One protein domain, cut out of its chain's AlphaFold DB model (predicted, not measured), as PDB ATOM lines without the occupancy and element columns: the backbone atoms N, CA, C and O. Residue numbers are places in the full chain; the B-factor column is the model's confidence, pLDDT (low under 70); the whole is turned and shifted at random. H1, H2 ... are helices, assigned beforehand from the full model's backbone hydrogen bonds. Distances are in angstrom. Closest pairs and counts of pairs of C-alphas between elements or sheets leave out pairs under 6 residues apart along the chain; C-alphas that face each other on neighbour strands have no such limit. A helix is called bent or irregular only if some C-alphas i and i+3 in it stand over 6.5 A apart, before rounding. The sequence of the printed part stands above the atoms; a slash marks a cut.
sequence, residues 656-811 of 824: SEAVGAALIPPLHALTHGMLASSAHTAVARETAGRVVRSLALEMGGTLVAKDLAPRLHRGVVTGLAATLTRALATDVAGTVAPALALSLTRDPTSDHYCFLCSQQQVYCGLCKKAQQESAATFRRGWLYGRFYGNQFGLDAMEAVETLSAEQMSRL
ATOM      1  N   SER A 656     177.490 184.688 226.972       54.91
ATOM      2  CA  SER A 656     177.475 185.982 227.674       54.91
ATOM      3  C   SER A 656     176.654 187.042 226.930       54.91
ATOM      4  O   SER A 656     175.906 187.782 227.572       54.91
ATOM      5  N   GLU A 657     176.694 187.055 225.597       56.75
ATOM      6  CA  GLU A 657     175.847 187.907 224.760       56.75
ATOM      7  C   GLU A 657     174.368 187.496 224.831       56.75
ATOM      8  O   GLU A 657     173.509 188.345 225.059       56.75
ATOM      9  N   ALA A 658     174.053 186.199 224.733       55.44
ATOM     10  CA  ALA A 658     172.683 185.692 224.830       55.44
ATOM     11  C   ALA A 658     172.088 185.871 226.234       55.44
ATOM     12  O   ALA A 658     170.922 186.231 226.369       55.44
ATOM     13  N   VAL A 659     172.885 185.661 227.284       52.62
ATOM     14  CA  VAL A 659     172.524 185.944 228.680       52.62
ATOM     15  C   VAL A 659     172.285 187.437 228.847       52.62
ATOM     16  O   VAL A 659     171.257 187.807 229.402       52.62
ATOM     17  N   GLY A 660     173.167 188.293 228.322       55.47
ATOM     18  CA  GLY A 660     172.951 189.738 228.285       55.47
ATOM     19  C   GLY A 660     171.619 190.077 227.616       55.47
ATOM     20  O   GLY A 660     170.734 190.641 228.249       55.47
ATOM     21  N   ALA A 661     171.413 189.643 226.377       52.53
ATOM     22  CA  ALA A 661     170.200 189.921 225.613       52.53
ATOM     23  C   ALA A 661     168.915 189.343 226.241       52.53
ATOM     24  O   ALA A 661     167.850 189.938 226.089       52.53
ATOM     25  N   ALA A 662     168.988 188.209 226.947       53.34
ATOM     26  CA  ALA A 662     167.824 187.538 227.528       53.34
ATOM     27  C   ALA A 662     167.497 187.986 228.959       53.34
ATOM     28  O   ALA A 662     166.322 188.059 229.306       53.34
ATOM     29  N   LEU A 663     168.500 188.275 229.795       54.56
ATOM     30  CA  LEU A 663     168.299 188.690 231.188       54.56
ATOM     31  C   LEU A 663     168.152 190.197 231.334       54.56
ATOM     32  O   LEU A 663     167.394 190.621 232.203       54.56
ATOM     33  N   ILE A 664     168.811 191.005 230.498       58.28
ATOM     34  CA  ILE A 664     168.760 192.466 230.614       58.28
ATOM     35  C   ILE A 664     167.329 193.003 230.430       58.28
ATOM     36  O   ILE A 664     166.895 193.751 231.303       58.28
ATOM     37  N   PRO A 665     166.540 192.625 229.401       58.12
ATOM     38  CA  PRO A 665     165.177 193.140 229.242       58.12
ATOM     39  C   PRO A 665     164.209 192.790 230.391       58.12
ATOM     40  O   PRO A 665     163.490 193.687 230.829       58.12
ATOM     41  N   PRO A 666     164.153 191.552 230.928       54.06
ATOM     42  CA  PRO A 666     163.305 191.248 232.076       54.06
ATOM     43  C   PRO A 666     163.847 191.838 233.378       54.06
ATOM     44  O   PRO A 666     163.037 192.368 234.129       54.06
ATOM     45  N   LEU A 667     165.166 191.845 233.642       52.25
ATOM     46  CA  LEU A 667     165.723 192.584 234.790       52.25
ATOM     47  C   LEU A 667     165.389 194.067 234.693       52.25
ATOM     48  O   LEU A 667     165.079 194.670 235.714       52.25
ATOM     49  N   HIS A 668     165.397 194.638 233.490       58.56
ATOM     50  CA  HIS A 668     164.962 196.002 233.225       58.56
ATOM     51  C   HIS A 668     163.464 196.172 233.477       58.56
ATOM     52  O   HIS A 668     163.081 197.069 234.209       58.56
ATOM     53  N   ALA A 669     162.599 195.297 232.968       58.62
ATOM     54  CA  ALA A 669     161.162 195.366 233.242       58.62
ATOM     55  C   ALA A 669     160.850 195.237 234.746       58.62
ATOM     56  O   ALA A 669     159.939 195.895 235.250       58.62
ATOM     57  N   LEU A 670     161.629 194.433 235.474       50.75
ATOM     58  CA  LEU A 670     161.488 194.213 236.913       50.75
ATOM     59  C   LEU A 670     162.051 195.388 237.719       50.75
ATOM     60  O   LEU A 670     161.373 195.890 238.611       50.75
ATOM     61  N   THR A 671     163.241 195.888 237.377       53.16
ATOM     62  CA  THR A 671     163.819 197.088 238.000       53.16
ATOM     63  C   THR A 671     162.981 198.307 237.670       53.16
ATOM     64  O   THR A 671     162.509 198.942 238.596       53.16
ATOM     65  N   HIS A 672     162.682 198.591 236.406       55.19
ATOM     66  CA  HIS A 672     161.808 199.686 235.987       55.19
ATOM     67  C   HIS A 672     160.391 199.540 236.561       55.19
ATOM     68  O   HIS A 672     159.792 200.536 236.947       55.19
ATOM     69  N   GLY A 673     159.856 198.323 236.695       51.69
ATOM     70  CA  GLY A 673     158.570 198.062 237.347       51.69
ATOM     71  C   GLY A 673     158.588 198.372 238.846       51.69
ATOM     72  O   GLY A 673     157.712 199.085 239.336       51.69
ATOM     73  N   MET A 674     159.599 197.903 239.581       47.69
ATOM     74  CA  MET A 674     159.754 198.170 241.020       47.69
ATOM     75  C   MET A 674     160.116 199.637 241.304       47.69
ATOM     76  O   MET A 674     159.564 200.259 242.217       47.69
ATOM     77  N   LEU A 675     160.997 200.206 240.483       48.75
ATOM     78  CA  LEU A 675     161.500 201.572 240.577       48.75
ATOM     79  C   LEU A 675     160.430 202.587 240.163       48.75
ATOM     80  O   LEU A 675     160.175 203.516 240.925       48.75
ATOM     81  N   ALA A 676     159.734 202.402 239.038       50.34
ATOM     82  CA  ALA A 676     158.696 203.338 238.594       50.34
ATOM     83  C   ALA A 676     157.430 203.294 239.466       50.34
ATOM     84  O   ALA A 676     156.791 204.332 239.658       50.34
ATOM     85  N   SER A 677     157.057 202.127 240.012       43.81
ATOM     86  CA  SER A 677     155.781 201.978 240.734       43.81
ATOM     87  C   SER A 677     155.812 202.402 242.203       43.81
ATOM     88  O   SER A 677     154.765 202.781 242.721       43.81
ATOM     89  N   SER A 678     156.966 202.376 242.884       45.50
ATOM     90  CA  SER A 678     156.990 202.615 244.338       45.50
ATOM     91  C   SER A 678     158.149 203.477 244.834       45.50
ATOM     92  O   SER A 678     157.922 204.359 245.657       45.50
ATOM     93  N   ALA A 679     159.369 203.290 244.323       48.41
ATOM     94  CA  ALA A 679     160.543 203.974 244.861       48.41
ATOM     95  C   ALA A 679     160.799 205.336 244.202       48.41
ATOM     96  O   ALA A 679     160.937 206.324 244.912       48.41
ATOM     97  N   HIS A 680     160.794 205.447 242.870       47.81
ATOM     98  CA  HIS A 680     161.067 206.725 242.199       47.81
ATOM     99  C   HIS A 680     159.950 207.727 242.417       47.81
ATOM    100  O   HIS A 680     160.228 208.884 242.681       47.81
ATOM    101  N   THR A 681     158.686 207.317 242.347       50.47
ATOM    102  CA  THR A 681     157.576 208.255 242.550       50.47
ATOM    103  C   THR A 681     157.455 208.698 244.003       50.47
ATOM    104  O   THR A 681     157.153 209.868 244.226       50.47
ATOM    105  N   ALA A 682     157.731 207.827 244.982       51.56
ATOM    106  CA  ALA A 682     157.719 208.195 246.399       51.56
ATOM    107  C   ALA A 682     158.971 208.982 246.804       51.56
ATOM    108  O   ALA A 682     158.837 210.053 247.386       51.56
ATOM    109  N   VAL A 683     160.174 208.513 246.450       52.62
ATOM    110  CA  VAL A 683     161.431 209.212 246.755       52.62
ATOM    111  C   VAL A 683     161.507 210.520 245.985       52.62
ATOM    112  O   VAL A 683     161.808 211.530 246.605       52.62
ATOM    113  N   ALA A 684     161.159 210.571 244.693       51.25
ATOM    114  CA  ALA A 684     161.128 211.837 243.962       51.25
ATOM    115  C   ALA A 684     160.034 212.771 244.489       51.25
ATOM    116  O   ALA A 684     160.319 213.947 244.645       51.25
ATOM    117  N   ARG A 685     158.819 212.308 244.845       54.22
ATOM    118  CA  ARG A 685     157.821 213.199 245.484       54.22
ATOM    119  C   ARG A 685     158.292 213.731 246.832       54.22
ATOM    120  O   ARG A 685     158.087 214.908 247.114       54.22
ATOM    121  N   GLU A 686     158.885 212.881 247.662       58.31
ATOM    122  CA  GLU A 686     159.294 213.235 249.020       58.31
ATOM    123  C   GLU A 686     160.528 214.149 249.001       58.31
ATOM    124  O   GLU A 686     160.527 215.192 249.651       58.31
ATOM    125  N   THR A 687     161.555 213.814 248.211       51.59
ATOM    126  CA  THR A 687     162.773 214.632 248.062       51.59
ATOM    127  C   THR A 687     162.486 215.931 247.326       51.59
ATOM    128  O   THR A 687     162.858 216.986 247.829       51.59
ATOM    129  N   ALA A 688     161.735 215.909 246.223       52.34
ATOM    130  CA  ALA A 688     161.327 217.132 245.538       52.34
ATOM    131  C   ALA A 688     160.438 218.014 246.402       52.34
ATOM    132  O   ALA A 688     160.640 219.220 246.476       52.34
ATOM    133  N   GLY A 689     159.476 217.408 247.100       58.31
ATOM    134  CA  GLY A 689     158.600 218.122 248.011       58.31
ATOM    135  C   GLY A 689     159.364 218.740 249.179       58.31
ATOM    136  O   GLY A 689     158.924 219.766 249.692       58.31
ATOM    137  N   ARG A 690     160.487 218.149 249.612       63.94
ATOM    138  CA  ARG A 690     161.368 218.706 250.651       63.94
ATOM    139  C   ARG A 690     162.282 219.800 250.108       63.94
ATOM    140  O   ARG A 690     162.320 220.857 250.723       63.94
ATOM    141  N   VAL A 691     162.917 219.592 248.955       59.25
ATOM    142  CA  VAL A 691     163.765 220.598 248.289       59.25
ATOM    143  C   VAL A 691     162.943 221.820 247.894       59.25
ATOM    144  O   VAL A 691     163.346 222.942 248.143       59.25
ATOM    145  N   VAL A 692     161.741 221.645 247.345       56.09
ATOM    146  CA  VAL A 692     160.888 222.781 246.971       56.09
ATOM    147  C   VAL A 692     160.301 223.476 248.189       56.09
ATOM    148  O   VAL A 692     160.129 224.688 248.152       56.09
ATOM    149  N   ARG A 693     160.044 222.761 249.291       61.78
ATOM    150  CA  ARG A 693     159.685 223.410 250.558       61.78
ATOM    151  C   ARG A 693     160.859 224.182 251.158       61.78
ATOM    152  O   ARG A 693     160.618 225.288 251.622       61.78
ATOM    153  N   SER A 694     162.087 223.658 251.131       61.09
ATOM    154  CA  SER A 694     163.258 224.398 251.627       61.09
ATOM    155  C   SER A 694     163.536 225.623 250.758       61.09
ATOM    156  O   SER A 694     163.633 226.722 251.292       61.09
ATOM    157  N   LEU A 695     163.499 225.477 249.430       52.50
ATOM    158  CA  LEU A 695     163.690 226.589 248.498       52.50
ATOM    159  C   LEU A 695     162.568 227.633 248.583       52.50
ATOM    160  O   LEU A 695     162.830 228.822 248.471       52.50
ATOM    161  N   ALA A 696     161.310 227.218 248.776       56.75
ATOM    162  CA  ALA A 696     160.183 228.145 248.923       56.75
ATOM    163  C   ALA A 696     160.206 228.893 250.263       56.75
ATOM    164  O   ALA A 696     159.698 230.012 250.339       56.75
ATOM    165  N   LEU A 697     160.779 228.285 251.306       64.81
ATOM    166  CA  LEU A 697     160.997 228.933 252.597       64.81
ATOM    167  C   LEU A 697     162.193 229.897 252.545       64.81
ATOM    168  O   LEU A 697     162.095 230.985 253.102       64.81
ATOM    169  N   GLU A 698     163.268 229.554 251.827       63.34
ATOM    170  CA  GLU A 698     164.417 230.450 251.611       63.34
ATOM    171  C   GLU A 698     164.113 231.598 250.640       63.34
ATOM    172  O   GLU A 698     164.529 232.729 250.872       63.34
ATOM    173  N   MET A 699     163.326 231.357 249.589       56.16
ATOM    174  CA  MET A 699     162.856 232.400 248.664       56.16
ATOM    175  C   MET A 699     161.621 233.150 249.189       56.16
ATOM    176  O   MET A 699     160.920 233.817 248.424       56.16
ATOM    177  N   GLY A 700     161.330 233.033 250.487       58.75
ATOM    178  CA  GLY A 700     160.183 233.624 251.167       58.75
ATOM    179  C   GLY A 700     160.213 235.152 251.178       58.75
ATOM    180  O   GLY A 700     160.506 235.773 252.193       58.75
ATOM    181  N   GLY A 701     159.862 235.767 250.054       49.03
ATOM    182  CA  GLY A 701     159.753 237.212 249.941       49.03
ATOM    183  C   GLY A 701     159.368 237.653 248.540       49.03
ATOM    184  O   GLY A 701     160.220 238.032 247.751       49.03
ATOM    185  N   THR A 702     158.061 237.699 248.284       49.97
ATOM    186  CA  THR A 702     157.391 238.394 247.168       49.97
ATOM    187  C   THR A 702     157.318 237.655 245.821       49.97
ATOM    188  O   THR A 702     158.288 237.516 245.091       49.97
ATOM    189  N   LEU A 703     156.089 237.224 245.495       51.31
ATOM    190  CA  LEU A 703     155.494 236.964 244.167       51.31
ATOM    191  C   LEU A 703     156.136 235.921 243.228       51.31
ATOM    192  O   LEU A 703     155.409 235.285 242.472       51.31
ATOM    193  N   VAL A 704     157.434 235.645 243.318       53.84
ATOM    194  CA  VAL A 704     158.140 234.693 242.447       53.84
ATOM    195  C   VAL A 704     157.821 233.237 242.817       53.84
ATOM    196  O   VAL A 704     157.769 232.370 241.948       53.84
ATOM    197  N   ALA A 705     157.497 232.954 244.082       55.38
ATOM    198  CA  ALA A 705     157.225 231.596 244.559       55.38
ATOM    199  C   ALA A 705     155.968 230.943 243.945       55.38
ATOM    200  O   ALA A 705     155.899 229.718 243.884       55.38
ATOM    201  N   LYS A 706     154.981 231.718 243.470       59.00
ATOM    202  CA  LYS A 706     153.728 231.145 242.943       59.00
ATOM    203  C   LYS A 706     153.882 230.610 241.513       59.00
ATOM    204  O   LYS A 706     153.328 229.557 241.208       59.00
ATOM    205  N   ASP A 707     154.715 231.260 240.698       60.19
ATOM    206  CA  ASP A 707     154.928 230.885 239.292       60.19
ATOM    207  C   ASP A 707     156.258 230.161 239.041       60.19
ATOM    208  O   ASP A 707     156.358 229.331 238.130       60.19
ATOM    209  N   LEU A 708     157.284 230.418 239.861       61.31
ATOM    210  CA  LEU A 708     158.602 229.806 239.693       61.31
ATOM    211  C   LEU A 708     158.693 228.428 240.355       61.31
ATOM    212  O   LEU A 708     159.298 227.530 239.774       61.31
ATOM    213  N   ALA A 709     158.045 228.210 241.506       66.62
ATOM    214  CA  ALA A 709     158.068 226.918 242.198       66.62
ATOM    215  C   ALA A 709     157.589 225.737 241.328       66.62
ATOM    216  O   ALA A 709     158.303 224.735 241.276       66.62
ATOM    217  N   PRO A 710     156.464 225.808 240.581       69.38
ATOM    218  CA  PRO A 710     156.051 224.689 239.731       69.38
ATOM    219  C   PRO A 710     156.991 224.458 238.534       69.38
ATOM    220  O   PRO A 710     157.111 223.323 238.065       69.38
ATOM    221  N   ARG A 711     157.686 225.499 238.050       68.25
ATOM    222  CA  ARG A 711     158.657 225.388 236.946       68.25
ATOM    223  C   ARG A 711     159.992 224.811 237.419       68.25
ATOM    224  O   ARG A 711     160.511 223.893 236.786       68.25
ATOM    225  N   LEU A 712     160.491 225.271 238.567       71.75
ATOM    226  CA  LEU A 712     161.713 224.755 239.181       71.75
ATOM    227  C   LEU A 712     161.525 223.314 239.668       71.75
ATOM    228  O   LEU A 712     162.378 222.467 239.417       71.75
ATOM    229  N   HIS A 713     160.372 223.002 240.277       76.31
ATOM    230  CA  HIS A 713     160.052 221.646 240.726       76.31
ATOM    231  C   HIS A 713     160.061 220.657 239.557       76.31
ATOM    232  O   HIS A 713     160.472 219.517 239.729       76.31
ATOM    233  N   ARG A 714     159.619 221.036 238.353       77.31
ATOM    234  CA  ARG A 714     159.672 220.103 237.216       77.31
ATOM    235  C   ARG A 714     161.083 219.937 236.671       77.31
ATOM    236  O   ARG A 714     161.505 218.798 236.503       77.31
ATOM    237  N   GLY A 715     161.808 221.030 236.434       76.75
ATOM    238  CA  GLY A 715     163.160 220.967 235.866       76.75
ATOM    239  C   GLY A 715     164.149 220.244 236.781       76.75
ATOM    240  O   GLY A 715     164.837 219.324 236.349       76.75
ATOM    241  N   VAL A 716     164.150 220.588 238.071       80.38
ATOM    242  CA  VAL A 716     165.064 219.979 239.048       80.38
ATOM    243  C   VAL A 716     164.726 218.510 239.267       80.38
ATOM    244  O   VAL A 716     165.622 217.680 239.281       80.38
ATOM    245  N   VAL A 717     163.445 218.146 239.378       80.94
ATOM    246  CA  VAL A 717     163.070 216.746 239.636       80.94
ATOM    247  C   VAL A 717     163.314 215.857 238.436       80.94
ATOM    248  O   VAL A 717     163.762 214.731 238.615       80.94
ATOM    249  N   THR A 718     163.043 216.340 237.226       81.06
ATOM    250  CA  THR A 718     163.310 215.558 236.011       81.06
ATOM    251  C   THR A 718     164.807 215.412 235.773       81.06
ATOM    252  O   THR A 718     165.257 214.292 235.541       81.06
ATOM    253  N   GLY A 719     165.590 216.482 235.944       82.88
ATOM    254  CA  GLY A 719     167.050 216.426 235.848       82.88
ATOM    255  C   GLY A 719     167.683 215.524 236.910       82.88
ATOM    256  O   GLY A 719     168.509 214.669 236.586       82.88
ATOM    257  N   LEU A 720     167.256 215.653 238.170       84.44
ATOM    258  CA  LEU A 720     167.754 214.830 239.274       84.44
ATOM    259  C   LEU A 720     167.328 213.365 239.118       84.44
ATOM    260  O   LEU A 720     168.134 212.463 239.315       84.44
ATOM    261  N   ALA A 721     166.079 213.102 238.724       82.00
ATOM    262  CA  ALA A 721     165.617 211.742 238.477       82.00
ATOM    263  C   ALA A 721     166.376 211.099 237.314       82.00
ATOM    264  O   ALA A 721     166.744 209.933 237.424       82.00
ATOM    265  N   ALA A 722     166.648 211.837 236.235       81.94
ATOM    266  CA  ALA A 722     167.374 211.315 235.080       81.94
ATOM    267  C   ALA A 722     168.842 211.003 235.419       81.94
ATOM    268  O   ALA A 722     169.323 209.903 235.145       81.94
ATOM    269  N   THR A 723     169.529 211.919 236.109       84.81
ATOM    270  CA  THR A 723     170.911 211.703 236.579       84.81
ATOM    271  C   THR A 723     171.007 210.563 237.588       84.81
ATOM    272  O   THR A 723     171.863 209.692 237.438       84.81
ATOM    273  N   LEU A 724     170.092 210.501 238.560       86.75
ATOM    274  CA  LEU A 724     170.038 209.412 239.535       86.75
ATOM    275  C   LEU A 724     169.750 208.068 238.856       86.75
ATOM    276  O   LEU A 724     170.404 207.077 239.164       86.75
ATOM    277  N   THR A 725     168.809 208.029 237.908       84.75
ATOM    278  CA  THR A 725     168.471 206.805 237.165       84.75
ATOM    279  C   THR A 725     169.662 206.325 236.348       84.75
ATOM    280  O   THR A 725     169.960 205.136 236.364       84.75
ATOM    281  N   ARG A 726     170.392 207.234 235.693       86.56
ATOM    282  CA  ARG A 726     171.603 206.894 234.941       86.56
ATOM    283  C   ARG A 726     172.713 206.362 235.847       86.56
ATOM    284  O   ARG A 726     173.317 205.342 235.518       86.56
ATOM    285  N   ALA A 727     172.965 207.023 236.976       88.06
ATOM    286  CA  ALA A 727     173.966 206.579 237.941       88.06
ATOM    287  C   ALA A 727     173.615 205.190 238.495       88.06
ATOM    288  O   ALA A 727     174.430 204.275 238.419       88.06
ATOM    289  N   LEU A 728     172.367 204.998 238.935       87.94
ATOM    290  CA  LEU A 728     171.871 203.718 239.445       87.94
ATOM    291  C   LEU A 728     171.899 202.617 238.385       87.94
ATOM    292  O   LEU A 728     172.327 201.509 238.684       87.94
ATOM    293  N   ALA A 729     171.475 202.899 237.152       86.62
ATOM    294  CA  ALA A 729     171.511 201.919 236.071       86.62
ATOM    295  C   ALA A 729     172.947 201.469 235.777       86.62
ATOM    296  O   ALA A 729     173.192 200.276 235.606       86.62
ATOM    297  N   THR A 730     173.899 202.404 235.776       89.50
ATOM    298  CA  THR A 730     175.311 202.110 235.503       89.50
ATOM    299  C   THR A 730     175.954 201.320 236.645       89.50
ATOM    300  O   THR A 730     176.629 200.327 236.380       89.50
ATOM    301  N   ASP A 731     175.698 201.692 237.903       89.69
ATOM    302  CA  ASP A 731     176.244 200.990 239.074       89.69
ATOM    303  C   ASP A 731     175.627 199.603 239.264       89.69
ATOM    304  O   ASP A 731     176.334 198.616 239.493       89.69
ATOM    305  N   VAL A 732     174.302 199.492 239.137       90.12
ATOM    306  CA  VAL A 732     173.611 198.204 239.271       90.12
ATOM    307  C   VAL A 732     174.026 197.277 238.134       90.12
ATOM    308  O   VAL A 732     174.393 196.136 238.396       90.12
ATOM    309  N   ALA A 733     174.057 197.747 236.884       90.31
ATOM    310  CA  ALA A 733     174.522 196.917 235.773       90.31
ATOM    311  C   ALA A 733     176.008 196.548 235.922       90.31
ATOM    312  O   ALA A 733     176.374 195.394 235.704       90.31
ATOM    313  N   GLY A 734     176.852 197.486 236.362       88.50
ATOM    314  CA  GLY A 734     178.280 197.264 236.590       88.50
ATOM    315  C   GLY A 734     178.589 196.260 237.703       88.50
ATOM    316  O   GLY A 734     179.621 195.599 237.646       88.50
ATOM    317  N   THR A 735     177.706 196.095 238.689       90.00
ATOM    318  CA  THR A 735     177.885 195.140 239.801       90.00
ATOM    319  C   THR A 735     177.195 193.801 239.546       90.00
ATOM    320  O   THR A 735     177.769 192.741 239.803       90.00
ATOM    321  N   VAL A 736     175.982 193.828 238.995       92.94
ATOM    322  CA  VAL A 736     175.139 192.642 238.801       92.94
ATOM    323  C   VAL A 736     175.566 191.837 237.576       92.94
ATOM    324  O   VAL A 736     175.634 190.610 237.655       92.94
ATOM    325  N   ALA A 737     175.917 192.496 236.465       91.81
ATOM    326  CA  ALA A 737     176.330 191.806 235.243       91.81
ATOM    327  C   ALA A 737     177.572 190.914 235.432       91.81
ATOM    328  O   ALA A 737     177.496 189.744 235.056       91.81
ATOM    329  N   PRO A 738     178.690 191.367 236.038       91.88
ATOM    330  CA  PRO A 738     179.841 190.491 236.235       91.88
ATOM    331  C   PRO A 738     179.568 189.371 237.242       91.88
ATOM    332  O   PRO A 738     180.092 188.275 237.063       91.88
ATOM    333  N   ALA A 739     178.735 189.601 238.262       90.69
ATOM    334  CA  ALA A 739     178.356 188.559 239.217       90.69
ATOM    335  C   ALA A 739     177.525 187.449 238.548       90.69
ATOM    336  O   ALA A 739     177.808 186.265 238.737       90.69
ATOM    337  N   LEU A 740     176.545 187.822 237.718       92.69
ATOM    338  CA  LEU A 740     175.751 186.883 236.921       92.69
ATOM    339  C   LEU A 740     176.594 186.168 235.870       92.69
ATOM    340  O   LEU A 740     176.516 184.948 235.768       92.69
ATOM    341  N   ALA A 741     177.421 186.904 235.124       90.94
ATOM    342  CA  ALA A 741     178.309 186.322 234.125       90.94
ATOM    343  C   ALA A 741     179.248 185.303 234.774       90.94
ATOM    344  O   ALA A 741     179.379 184.191 234.270       90.94
ATOM    345  N   LEU A 742     179.838 185.638 235.926       93.38
ATOM    346  CA  LEU A 742     180.683 184.711 236.668       93.38
ATOM    347  C   LEU A 742     179.884 183.492 237.143       93.38
ATOM    348  O   LEU A 742     180.341 182.381 236.944       93.38
ATOM    349  N   SER A 743     178.688 183.675 237.709       93.19
ATOM    350  CA  SER A 743     177.836 182.565 238.169       93.19
ATOM    351  C   SER A 743     177.458 181.597 237.039       93.19
ATOM    352  O   SER A 743     177.512 180.384 237.214       93.19
ATOM    353  N   LEU A 744     177.128 182.128 235.859       93.81
ATOM    354  CA  LEU A 744     176.654 181.346 234.713       93.81
ATOM    355  C   LEU A 744     177.778 180.681 233.913       93.81
ATOM    356  O   LEU A 744     177.538 179.677 233.249       93.81
ATOM    357  N   THR A 745     178.989 181.236 233.955       92.19
ATOM    358  CA  THR A 745     180.152 180.708 233.220       92.19
ATOM    359  C   THR A 745     181.104 179.899 234.095       92.19
ATOM    360  O   THR A 745     182.063 179.321 233.585       92.19
ATOM    361  N   ARG A 746     180.868 179.848 235.412       93.56
ATOM    362  CA  ARG A 746     181.705 179.087 236.340       93.56
ATOM    363  C   ARG A 746     181.528 177.595 236.092       93.56
ATOM    364  O   ARG A 746     180.471 177.026 236.343       93.56
ATOM    365  N   ASP A 747     182.593 176.962 235.617       94.75
ATOM    366  CA  ASP A 747     182.646 175.515 235.452       94.75
ATOM    367  C   ASP A 747     182.829 174.841 236.830       94.75
ATOM    368  O   ASP A 747     183.811 175.146 237.517       94.75
ATOM    369  N   PRO A 748     181.959 173.906 237.257       95.81
ATOM    370  CA  PRO A 748     182.128 173.179 238.519       95.81
ATOM    371  C   PRO A 748     183.471 172.434 238.633       95.81
ATOM    372  O   PRO A 748     183.947 172.189 239.746       95.81
ATOM    373  N   THR A 749     184.124 172.088 237.517       96.25
ATOM    374  CA  THR A 749     185.458 171.465 237.553       96.25
ATOM    375  C   THR A 749     186.522 172.424 238.087       96.25
ATOM    376  O   THR A 749     187.409 172.005 238.835       96.25
ATOM    377  N   SER A 750     186.401 173.723 237.787       97.00
ATOM    378  CA  SER A 750     187.315 174.750 238.295       97.00
ATOM    379  C   SER A 750     187.281 174.845 239.819       97.00
ATOM    380  O   SER A 750     188.334 174.908 240.464       97.00
ATOM    381  N   ASP A 751     186.084 174.749 240.399       96.88
ATOM    382  CA  ASP A 751     185.880 174.742 241.844       96.88
ATOM    383  C   ASP A 751     186.480 173.503 242.489       96.88
ATOM    384  O   ASP A 751     187.119 173.600 243.537       96.88
ATOM    385  N   HIS A 752     186.360 172.350 241.831       97.44
ATOM    386  CA  HIS A 752     186.983 171.120 242.297       97.44
ATOM    387  C   HIS A 752     188.516 171.223 242.327       97.44
ATOM    388  O   HIS A 752     189.134 170.885 243.340       97.44
ATOM    389  N   TYR A 753     189.144 171.748 241.266       97.88
ATOM    390  CA  TYR A 753     190.596 171.960 241.246       97.88
ATOM    391  C   TYR A 753     191.046 172.962 242.308       97.88
ATOM    392  O   TYR A 753     192.078 172.758 242.951       97.88
ATOM    393  N   CYS A 754     190.280 174.032 242.523       98.00
ATOM    394  CA  CYS A 754     190.601 175.012 243.554       98.00
ATOM    395  C   CYS A 754     190.405 174.476 244.971       98.00
ATOM    396  O   CYS A 754     191.242 174.732 245.839       98.00
ATOM    397  N   PHE A 755     189.377 173.661 245.198       98.25
ATOM    398  CA  PHE A 755     189.187 172.957 246.458       98.25
ATOM    399  C   PHE A 755     190.355 172.002 246.742       98.25
ATOM    400  O   PHE A 755     190.971 172.093 247.805       98.25
ATOM    401  N   LEU A 756     190.727 171.152 245.779       98.25
ATOM    402  CA  LEU A 756     191.857 170.228 245.923       98.25
ATOM    403  C   LEU A 756     193.196 170.951 246.107       98.25
ATOM    404  O   LEU A 756     194.010 170.518 246.923       98.25
ATOM    405  N   CYS A 757     193.410 172.078 245.426       98.44
ATOM    406  CA  CYS A 757     194.591 172.900 245.669       98.44
ATOM    407  C   CYS A 757     194.603 173.448 247.104       98.44
ATOM    408  O   CYS A 757     195.622 173.352 247.782       98.44
ATOM    409  N   SER A 758     193.467 173.949 247.603       98.31
ATOM    410  CA  SER A 758     193.375 174.499 248.963       98.31
ATOM    411  C   SER A 758     193.624 173.457 250.062       98.31
ATOM    412  O   SER A 758     194.315 173.751 251.034       98.31
ATOM    413  N   GLN A 759     193.104 172.236 249.894       98.62
ATOM    414  CA  GLN A 759     193.158 171.181 250.912       98.62
ATOM    415  C   GLN A 759     194.426 170.332 250.818       98.62
ATOM    416  O   GLN A 759     195.020 169.975 251.831       98.62
ATOM    417  N   GLN A 760     194.825 169.974 249.597       98.25
ATOM    418  CA  GLN A 760     195.844 168.956 249.334       98.25
ATOM    419  C   GLN A 760     197.060 169.504 248.576       98.25
ATOM    420  O   GLN A 760     198.006 168.755 248.350       98.25
ATOM    421  N   GLN A 761     197.060 170.784 248.179       98.25
ATOM    422  CA  GLN A 761     198.130 171.403 247.377       98.25
ATOM    423  C   GLN A 761     198.376 170.701 246.027       98.25
ATOM    424  O   GLN A 761     199.444 170.828 245.429       98.25
ATOM    425  N   VAL A 762     197.380 169.973 245.508       98.12
ATOM    426  CA  VAL A 762     197.421 169.335 244.181       98.12
ATOM    427  C   VAL A 762     196.615 170.147 243.169       98.12
ATOM    428  O   VAL A 762     195.688 170.865 243.528       98.12
ATOM    429  N   TYR A 763     196.974 170.064 241.887       97.94
ATOM    430  CA  TYR A 763     196.308 170.795 240.794       97.94
ATOM    431  C   TYR A 763     196.282 172.330 240.934       97.94
ATOM    432  O   TYR A 763     195.509 173.006 240.258       97.94
ATOM    433  N   CYS A 764     197.177 172.918 241.730       98.06
ATOM    434  CA  CYS A 764     197.229 174.371 241.917       98.06
ATOM    435  C   CYS A 764     197.487 175.159 240.626       98.06
ATOM    436  O   CYS A 764     196.983 176.271 240.480       98.06
ATOM    437  N   GLY A 765     198.197 174.575 239.652       98.12
ATOM    438  CA  GLY A 765     198.344 175.172 238.322       98.12
ATOM    439  C   GLY A 765     197.009 175.320 237.582       98.12
ATOM    440  O   GLY A 765     196.757 176.364 236.983       98.12
ATOM    441  N   LEU A 766     196.130 174.315 237.680       98.06
ATOM    442  CA  LEU A 766     194.794 174.353 237.077       98.06
ATOM    443  C   LEU A 766     193.879 175.334 237.810       98.06
ATOM    444  O   LEU A 766     193.208 176.122 237.155       98.06
ATOM    445  N   CYS A 767     193.916 175.368 239.148       98.31
ATOM    446  CA  CYS A 767     193.170 176.378 239.904       98.31
ATOM    447  C   CYS A 767     193.614 177.804 239.545       98.31
ATOM    448  O   CYS A 767     192.777 178.662 239.278       98.31
ATOM    449  N   LYS A 768     194.927 178.064 239.466       98.25
ATOM    450  CA  LYS A 768     195.448 179.383 239.077       98.25
ATOM    451  C   LYS A 768     194.989 179.777 237.673       98.25
ATOM    452  O   LYS A 768     194.602 180.925 237.464       98.25
ATOM    453  N   LYS A 769     194.993 178.832 236.725       97.94
ATOM    454  CA  LYS A 769     194.474 179.058 235.369       97.94
ATOM    455  C   LYS A 769     192.980 179.390 235.393       97.94
ATOM    456  O   LYS A 769     192.576 180.387 234.806       97.94
ATOM    457  N   ALA A 770     192.181 178.626 236.134       97.00
ATOM    458  CA  ALA A 770     190.747 178.865 236.230       97.00
ATOM    459  C   ALA A 770     190.403 180.190 236.936       97.00
ATOM    460  O   ALA A 770     189.454 180.872 236.552       97.00
ATOM    461  N   GLN A 771     191.199 180.612 237.925       97.00
ATOM    462  CA  GLN A 771     191.075 181.937 238.539       97.00
ATOM    463  C   GLN A 771     191.404 183.063 237.550       97.00
ATOM    464  O   GLN A 771     190.727 184.090 237.550       97.00
ATOM    465  N   GLN A 772     192.408 182.879 236.686       97.12
ATOM    466  CA  GLN A 772     192.728 183.845 235.629       97.12
ATOM    467  C   GLN A 772     191.605 183.943 234.590       97.12
ATOM    468  O   GLN A 772     191.223 185.052 234.218       97.12
ATOM    469  N   GLU A 773     191.043 182.807 234.171       95.81
ATOM    470  CA  GLU A 773     189.887 182.752 233.265       95.81
ATOM    471  C   GLU A 773     188.655 183.417 233.904       95.81
ATOM    472  O   GLU A 773     188.039 184.291 233.297       95.81
ATOM    473  N   SER A 774     188.378 183.128 235.179       94.50
ATOM    474  CA  SER A 774     187.316 183.775 235.964       94.50
ATOM    475  C   SER A 774     187.499 185.294 236.062       94.50
ATOM    476  O   SER A 774     186.545 186.050 235.891       94.50
ATOM    477  N   ALA A 775     188.729 185.767 236.286       95.81
ATOM    478  CA  ALA A 775     189.043 187.196 236.334       95.81
ATOM    479  C   ALA A 775     188.902 187.877 234.959       95.81
ATOM    480  O   ALA A 775     188.539 189.053 234.880       95.81
ATOM    481  N   ALA A 776     189.190 187.165 233.866       95.06
ATOM    482  CA  ALA A 776     188.943 187.656 232.512       95.06
ATOM    483  C   ALA A 776     187.437 187.758 232.223       95.06
ATOM    484  O   ALA A 776     186.980 188.780 231.710       95.06
ATOM    485  N   THR A 777     186.649 186.751 232.608       93.62
ATOM    486  CA  THR A 777     185.188 186.773 232.451       93.62
ATOM    487  C   THR A 777     184.532 187.842 233.319       93.62
ATOM    488  O   THR A 777     183.677 188.574 232.827       93.62
ATOM    489  N   PHE A 778     184.995 188.029 234.558       94.56
ATOM    490  CA  PHE A 778     184.543 189.122 235.421       94.56
ATOM    491  C   PHE A 778     184.805 190.493 234.781       94.56
ATOM    492  O   PHE A 778     183.900 191.323 234.710       94.56
ATOM    493  N   ARG A 779     186.015 190.723 234.247       95.25
ATOM    494  CA  ARG A 779     186.350 191.977 233.547       95.25
ATOM    495  C   ARG A 779     185.470 192.220 232.323       95.25
ATOM    496  O   ARG A 779     185.006 193.342 232.137       95.25
ATOM    497  N   ARG A 780     185.196 191.183 231.523       95.25
ATOM    498  CA  ARG A 780     184.273 191.281 230.380       95.25
ATOM    499  C   ARG A 780     182.847 191.593 230.830       95.25
ATOM    500  O   ARG A 780     182.242 192.519 230.299       95.25
ATOM    501  N   GLY A 781     182.339 190.895 231.846       93.50
ATOM    502  CA  GLY A 781     181.013 191.153 232.411       93.50
ATOM    503  C   GLY A 781     180.863 192.575 232.957       93.50
ATOM    504  O   GLY A 781     179.825 193.200 232.762       93.50
ATOM    505  N   TRP A 782     181.915 193.123 233.571       94.81
ATOM    506  CA  TRP A 782     181.929 194.502 234.057       94.81
ATOM    507  C   TRP A 782     181.928 195.524 232.910       94.81
ATOM    508  O   TRP A 782     181.134 196.465 232.932       94.81
ATOM    509  N   LEU A 783     182.760 195.318 231.877       95.31
ATOM    510  CA  LEU A 783     182.799 196.168 230.678       95.31
ATOM    511  C   LEU A 783     181.435 196.215 229.977       95.31
ATOM    512  O   LEU A 783     180.930 197.303 229.698       95.31
ATOM    513  N   TYR A 784     180.807 195.056 229.759       93.56
ATOM    514  CA  TYR A 784     179.472 194.989 229.159       93.56
ATOM    515  C   TYR A 784     178.400 195.590 230.066       93.56
ATOM    516  O   TYR A 784     177.566 196.356 229.589       93.56
ATOM    517  N   GLY A 785     178.442 195.309 231.373       92.75
ATOM    518  CA  GLY A 785     177.526 195.906 232.343       92.75
ATOM    519  C   GLY A 785     177.563 197.433 232.302       92.75
ATOM    520  O   GLY A 785     176.516 198.075 232.252       92.75
ATOM    521  N   ARG A 786     178.759 198.026 232.224       93.81
ATOM    522  CA  ARG A 786     178.927 199.481 232.123       93.81
ATOM    523  C   ARG A 786     178.491 200.037 230.767       93.81
ATOM    524  O   ARG A 786     177.844 201.082 230.734       93.81
ATOM    525  N   PHE A 787     178.828 199.361 229.665       94.31
ATOM    526  CA  PHE A 787     178.422 199.769 228.316       94.31
ATOM    527  C   PHE A 787     176.895 199.825 228.196       94.31
ATOM    528  O   PHE A 787     176.331 200.876 227.892       94.31
ATOM    529  N   TYR A 788     176.225 198.725 228.541       90.75
ATOM    530  CA  TYR A 788     174.771 198.646 228.494       90.75
ATOM    531  C   TYR A 788     174.115 199.545 229.545       90.75
ATOM    532  O   TYR A 788     173.154 200.235 229.226       90.75
ATOM    533  N   GLY A 789     174.655 199.624 230.766       91.69
ATOM    534  CA  GLY A 789     174.156 200.532 231.805       91.69
ATOM    535  C   GLY A 789     174.155 201.999 231.363       91.69
ATOM    536  O   GLY A 789     173.167 202.707 231.564       91.69
ATOM    537  N   ASN A 790     175.213 202.433 230.671       92.62
ATOM    538  CA  ASN A 790     175.282 203.765 230.073       92.62
ATOM    539  C   ASN A 790     174.273 203.954 228.936       92.62
ATOM    540  O   ASN A 790     173.621 204.997 228.885       92.62
ATOM    541  N   GLN A 791     174.144 202.970 228.043       92.81
ATOM    542  CA  GLN A 791     173.204 203.033 226.923       92.81
ATOM    543  C   GLN A 791     171.754 203.122 227.418       92.81
ATOM    544  O   GLN A 791     171.030 204.025 227.016       92.81
ATOM    545  N   PHE A 792     171.367 202.296 228.393       87.44
ATOM    546  CA  PHE A 792     170.044 202.387 229.017       87.44
ATOM    547  C   PHE A 792     169.830 203.702 229.760       87.44
ATOM    548  O   PHE A 792     168.726 204.243 229.750       87.44
ATOM    549  N   GLY A 793     170.873 204.235 230.399       88.38
ATOM    550  CA  GLY A 793     170.819 205.555 231.015       88.38
ATOM    551  C   GLY A 793     170.527 206.664 230.000       88.38
ATOM    552  O   GLY A 793     169.760 207.574 230.306       88.38
ATOM    553  N   LEU A 794     171.100 206.579 228.795       90.69
ATOM    554  CA  LEU A 794     170.847 207.518 227.697       90.69
ATOM    555  C   LEU A 794     169.436 207.358 227.117       90.69
ATOM    556  O   LEU A 794     168.724 208.355 227.017       90.69
ATOM    557  N   ASP A 795     169.002 206.128 226.833       89.56
ATOM    558  CA  ASP A 795     167.660 205.846 226.305       89.56
ATOM    559  C   ASP A 795     166.565 206.304 227.285       89.56
ATOM    560  O   ASP A 795     165.530 206.845 226.887       89.56
ATOM    561  N   ALA A 796     166.805 206.147 228.593       84.31
ATOM    562  CA  ALA A 796     165.909 206.648 229.629       84.31
ATOM    563  C   ALA A 796     165.845 208.185 229.648       84.31
ATOM    564  O   ALA A 796     164.762 208.743 229.829       84.31
ATOM    565  N   MET A 797     166.970 208.879 229.434       86.38
ATOM    566  CA  MET A 797     166.966 210.343 229.321       86.38
ATOM    567  C   MET A 797     166.222 210.804 228.060       86.38
ATOM    568  O   MET A 797     165.390 211.704 228.155       86.38
ATOM    569  N   GLU A 798     166.424 210.142 226.917       91.00
ATOM    570  CA  GLU A 798     165.698 210.446 225.673       91.00
ATOM    571  C   GLU A 798     164.182 210.215 225.831       91.00
ATOM    572  O   GLU A 798     163.356 211.024 225.391       91.00
ATOM    573  N   ALA A 799     163.779 209.154 226.536       86.00
ATOM    574  CA  ALA A 799     162.374 208.902 226.857       86.00
ATOM    575  C   ALA A 799     161.767 210.006 227.748       86.00
ATOM    576  O   ALA A 799     160.629 210.427 227.534       86.00
ATOM    577  N   VAL A 800     162.521 210.516 228.730       83.44
ATOM    578  CA  VAL A 800     162.073 211.627 229.589       83.44
ATOM    579  C   VAL A 800     161.955 212.928 228.791       83.44
ATOM    580  O   VAL A 800     160.959 213.644 228.935       83.44
ATOM    581  N   GLU A 801     162.914 213.219 227.912       87.25
ATOM    582  CA  GLU A 801     162.876 214.405 227.052       87.25
ATOM    583  C   GLU A 801     161.683 214.367 226.094       87.25
ATOM    584  O   GLU A 801     160.939 215.348 225.997       87.25
ATOM    585  N   THR A 802     161.426 213.226 225.453       88.69
ATOM    586  CA  THR A 802     160.286 213.062 224.536       88.69
ATOM    587  C   THR A 802     158.937 213.177 225.250       88.69
ATOM    588  O   THR A 802     158.048 213.876 224.755       88.69
ATOM    589  N   LEU A 803     158.794 212.595 226.447       83.50
ATOM    590  CA  LEU A 803     157.611 212.775 227.300       83.50
ATOM    591  C   LEU A 803     157.419 214.240 227.712       83.50
ATOM    592  O   LEU A 803     156.292 214.743 227.702       83.50
ATOM    593  N   SER A 804     158.506 214.941 228.048       82.88
ATOM    594  CA  SER A 804     158.447 216.357 228.422       82.88
ATOM    595  C   SER A 804     158.016 217.240 227.245       82.88
ATOM    596  O   SER A 804     157.158 218.112 227.407       82.88
ATOM    597  N   ALA A 805     158.527 216.966 226.040       85.50
ATOM    598  CA  ALA A 805     158.172 217.683 224.823       85.50
ATOM    599  C   ALA A 805     156.702 217.453 224.444       85.50
ATOM    600  O   ALA A 805     155.988 218.402 224.108       85.50
ATOM    601  N   GLU A 806     156.215 216.213 224.562       90.69
ATOM    602  CA  GLU A 806     154.814 215.893 224.293       90.69
ATOM    603  C   GLU A 806     153.881 216.587 225.298       90.69
ATOM    604  O   GLU A 806     152.896 217.211 224.893       90.69
ATOM    605  N   GLN A 807     154.207 216.572 226.595       84.50
ATOM    606  CA  GLN A 807     153.413 217.277 227.609       84.50
ATOM    607  C   GLN A 807     153.399 218.796 227.399       84.50
ATOM    608  O   GLN A 807     152.339 219.415 227.520       84.50
ATOM    609  N   MET A 808     154.534 219.395 227.027       77.19
ATOM    610  CA  MET A 808     154.609 220.823 226.699       77.19
ATOM    611  C   MET A 808     153.778 221.164 225.458       77.19
ATOM    612  O   MET A 808     153.108 222.196 225.441       77.19
ATOM    613  N   SER A 809     153.751 220.286 224.449       90.94
ATOM    614  CA  SER A 809     152.891 220.477 223.276       90.94
ATOM    615  C   SER A 809     151.402 220.435 223.643       90.94
ATOM    616  O   SER A 809     150.651 221.313 223.228       90.94
ATOM    617  N   ARG A 810     150.979 219.494 224.502       91.00
ATOM    618  CA  ARG A 810     149.583 219.390 224.963       91.00
ATOM    619  C   ARG A 810     149.154 220.589 225.806       91.00
ATOM    620  O   ARG A 810     148.046 221.078 225.629       91.00
ATOM    621  N   LEU A 811     150.029 221.079 226.688       83.81
ATOM    622  CA  LEU A 811     149.771 222.293 227.471       83.81
ATOM    623  C   LEU A 811     149.643 223.527 226.577       83.81
ATOM    624  O   LEU A 811     148.767 224.352 226.808       83.81
TER     625      LEU A 811
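AT A GLANCE: This is residues 656 to 811 of the 824 residues of an uncharacterized protein of Cafeteria roenbergensis (UniProt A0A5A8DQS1). Two long helices, H2 and H4, run side by side in opposite ways at a small angle and make a long narrow body, with the short helix H3 at the turn between them at one end. The bent helix H1 makes a wide V beside H2: its first residue, Ser 656, comes near H2, and its second arm, H1b, packs on the part of H2 nearer the other end. The last residues of H4, 805 to 811, stick out free. The printed part has 156 residues with four named helices, in the order H1, H2, H3, H4, and no named strand; its class is all helix. It is an extended rod, with a radius of gyration of the C-alphas of 23.3 A and spans of 80 by 32 by 22 A.

IN THESE COORDINATES: H1, residues 656 to 698, was assigned as one helix by its hydrogen bonds but is bent: C-alphas 677 and 680 are 7.3 A apart. Its arm H1a, residues 656 to 677, begins at C-alpha (177.475, 185.982, 227.674) and is 30.0 A long, with a kink of 34 degrees near residue 663. Arm H1b, residues 680 to 698, is 25.7 A long. H2, residues 704 to 745, is 59.0 A long, with a kink of 30 degrees near residue 711. H2 is neither bent nor irregular, but only just: C-alphas 707 and 710 are 6.3 A apart. H3, residues 748 to 760, is 18.0 A long. H4, residues 764 to 811, is 69.0 A long and ends at C-alpha (149.771, 222.293, 227.471).

HOW THE PARTS SIT: H1a, H2 and H4 form an up and down bundle, each running against the one before. H1a is close to H2 but not clearly touching; their closest C-alphas, of Ser 656 and Ala 741, are 6.5 A apart. H1b and H2 are a helical hairpin and touch, through residues 705 to 721 of H2 alone, with closest C-alphas Ala 688 and Val 717 at 6.2 A. H2 and H4 touch at a shallow tilt of 25 degrees, opposite ways; their closest C-alphas, of Pro 738 and Gly 781, are 4.1 A apart. H3 touches H4, through residues 764 to 770 of H4 alone, at a steep tilt of 46 degrees; the closest C-alphas, of Cys 754 and Cys 767, are 4.7 A apart. H1b and H4 are apart. Every O i to N i+4 pair is within hydrogen-bond range in H1b, H3 and H4, against 16 of 18 in H1a and 33 of 38 in H2.

THE WHOLE: The C-alphas farthest apart, of Thr 702 and Val 762, are 79.9 A apart. The printed part has no cut, and its three links are tight. The mean pLDDT of the printed part is 78.2; residues 656 to 711 are under 70.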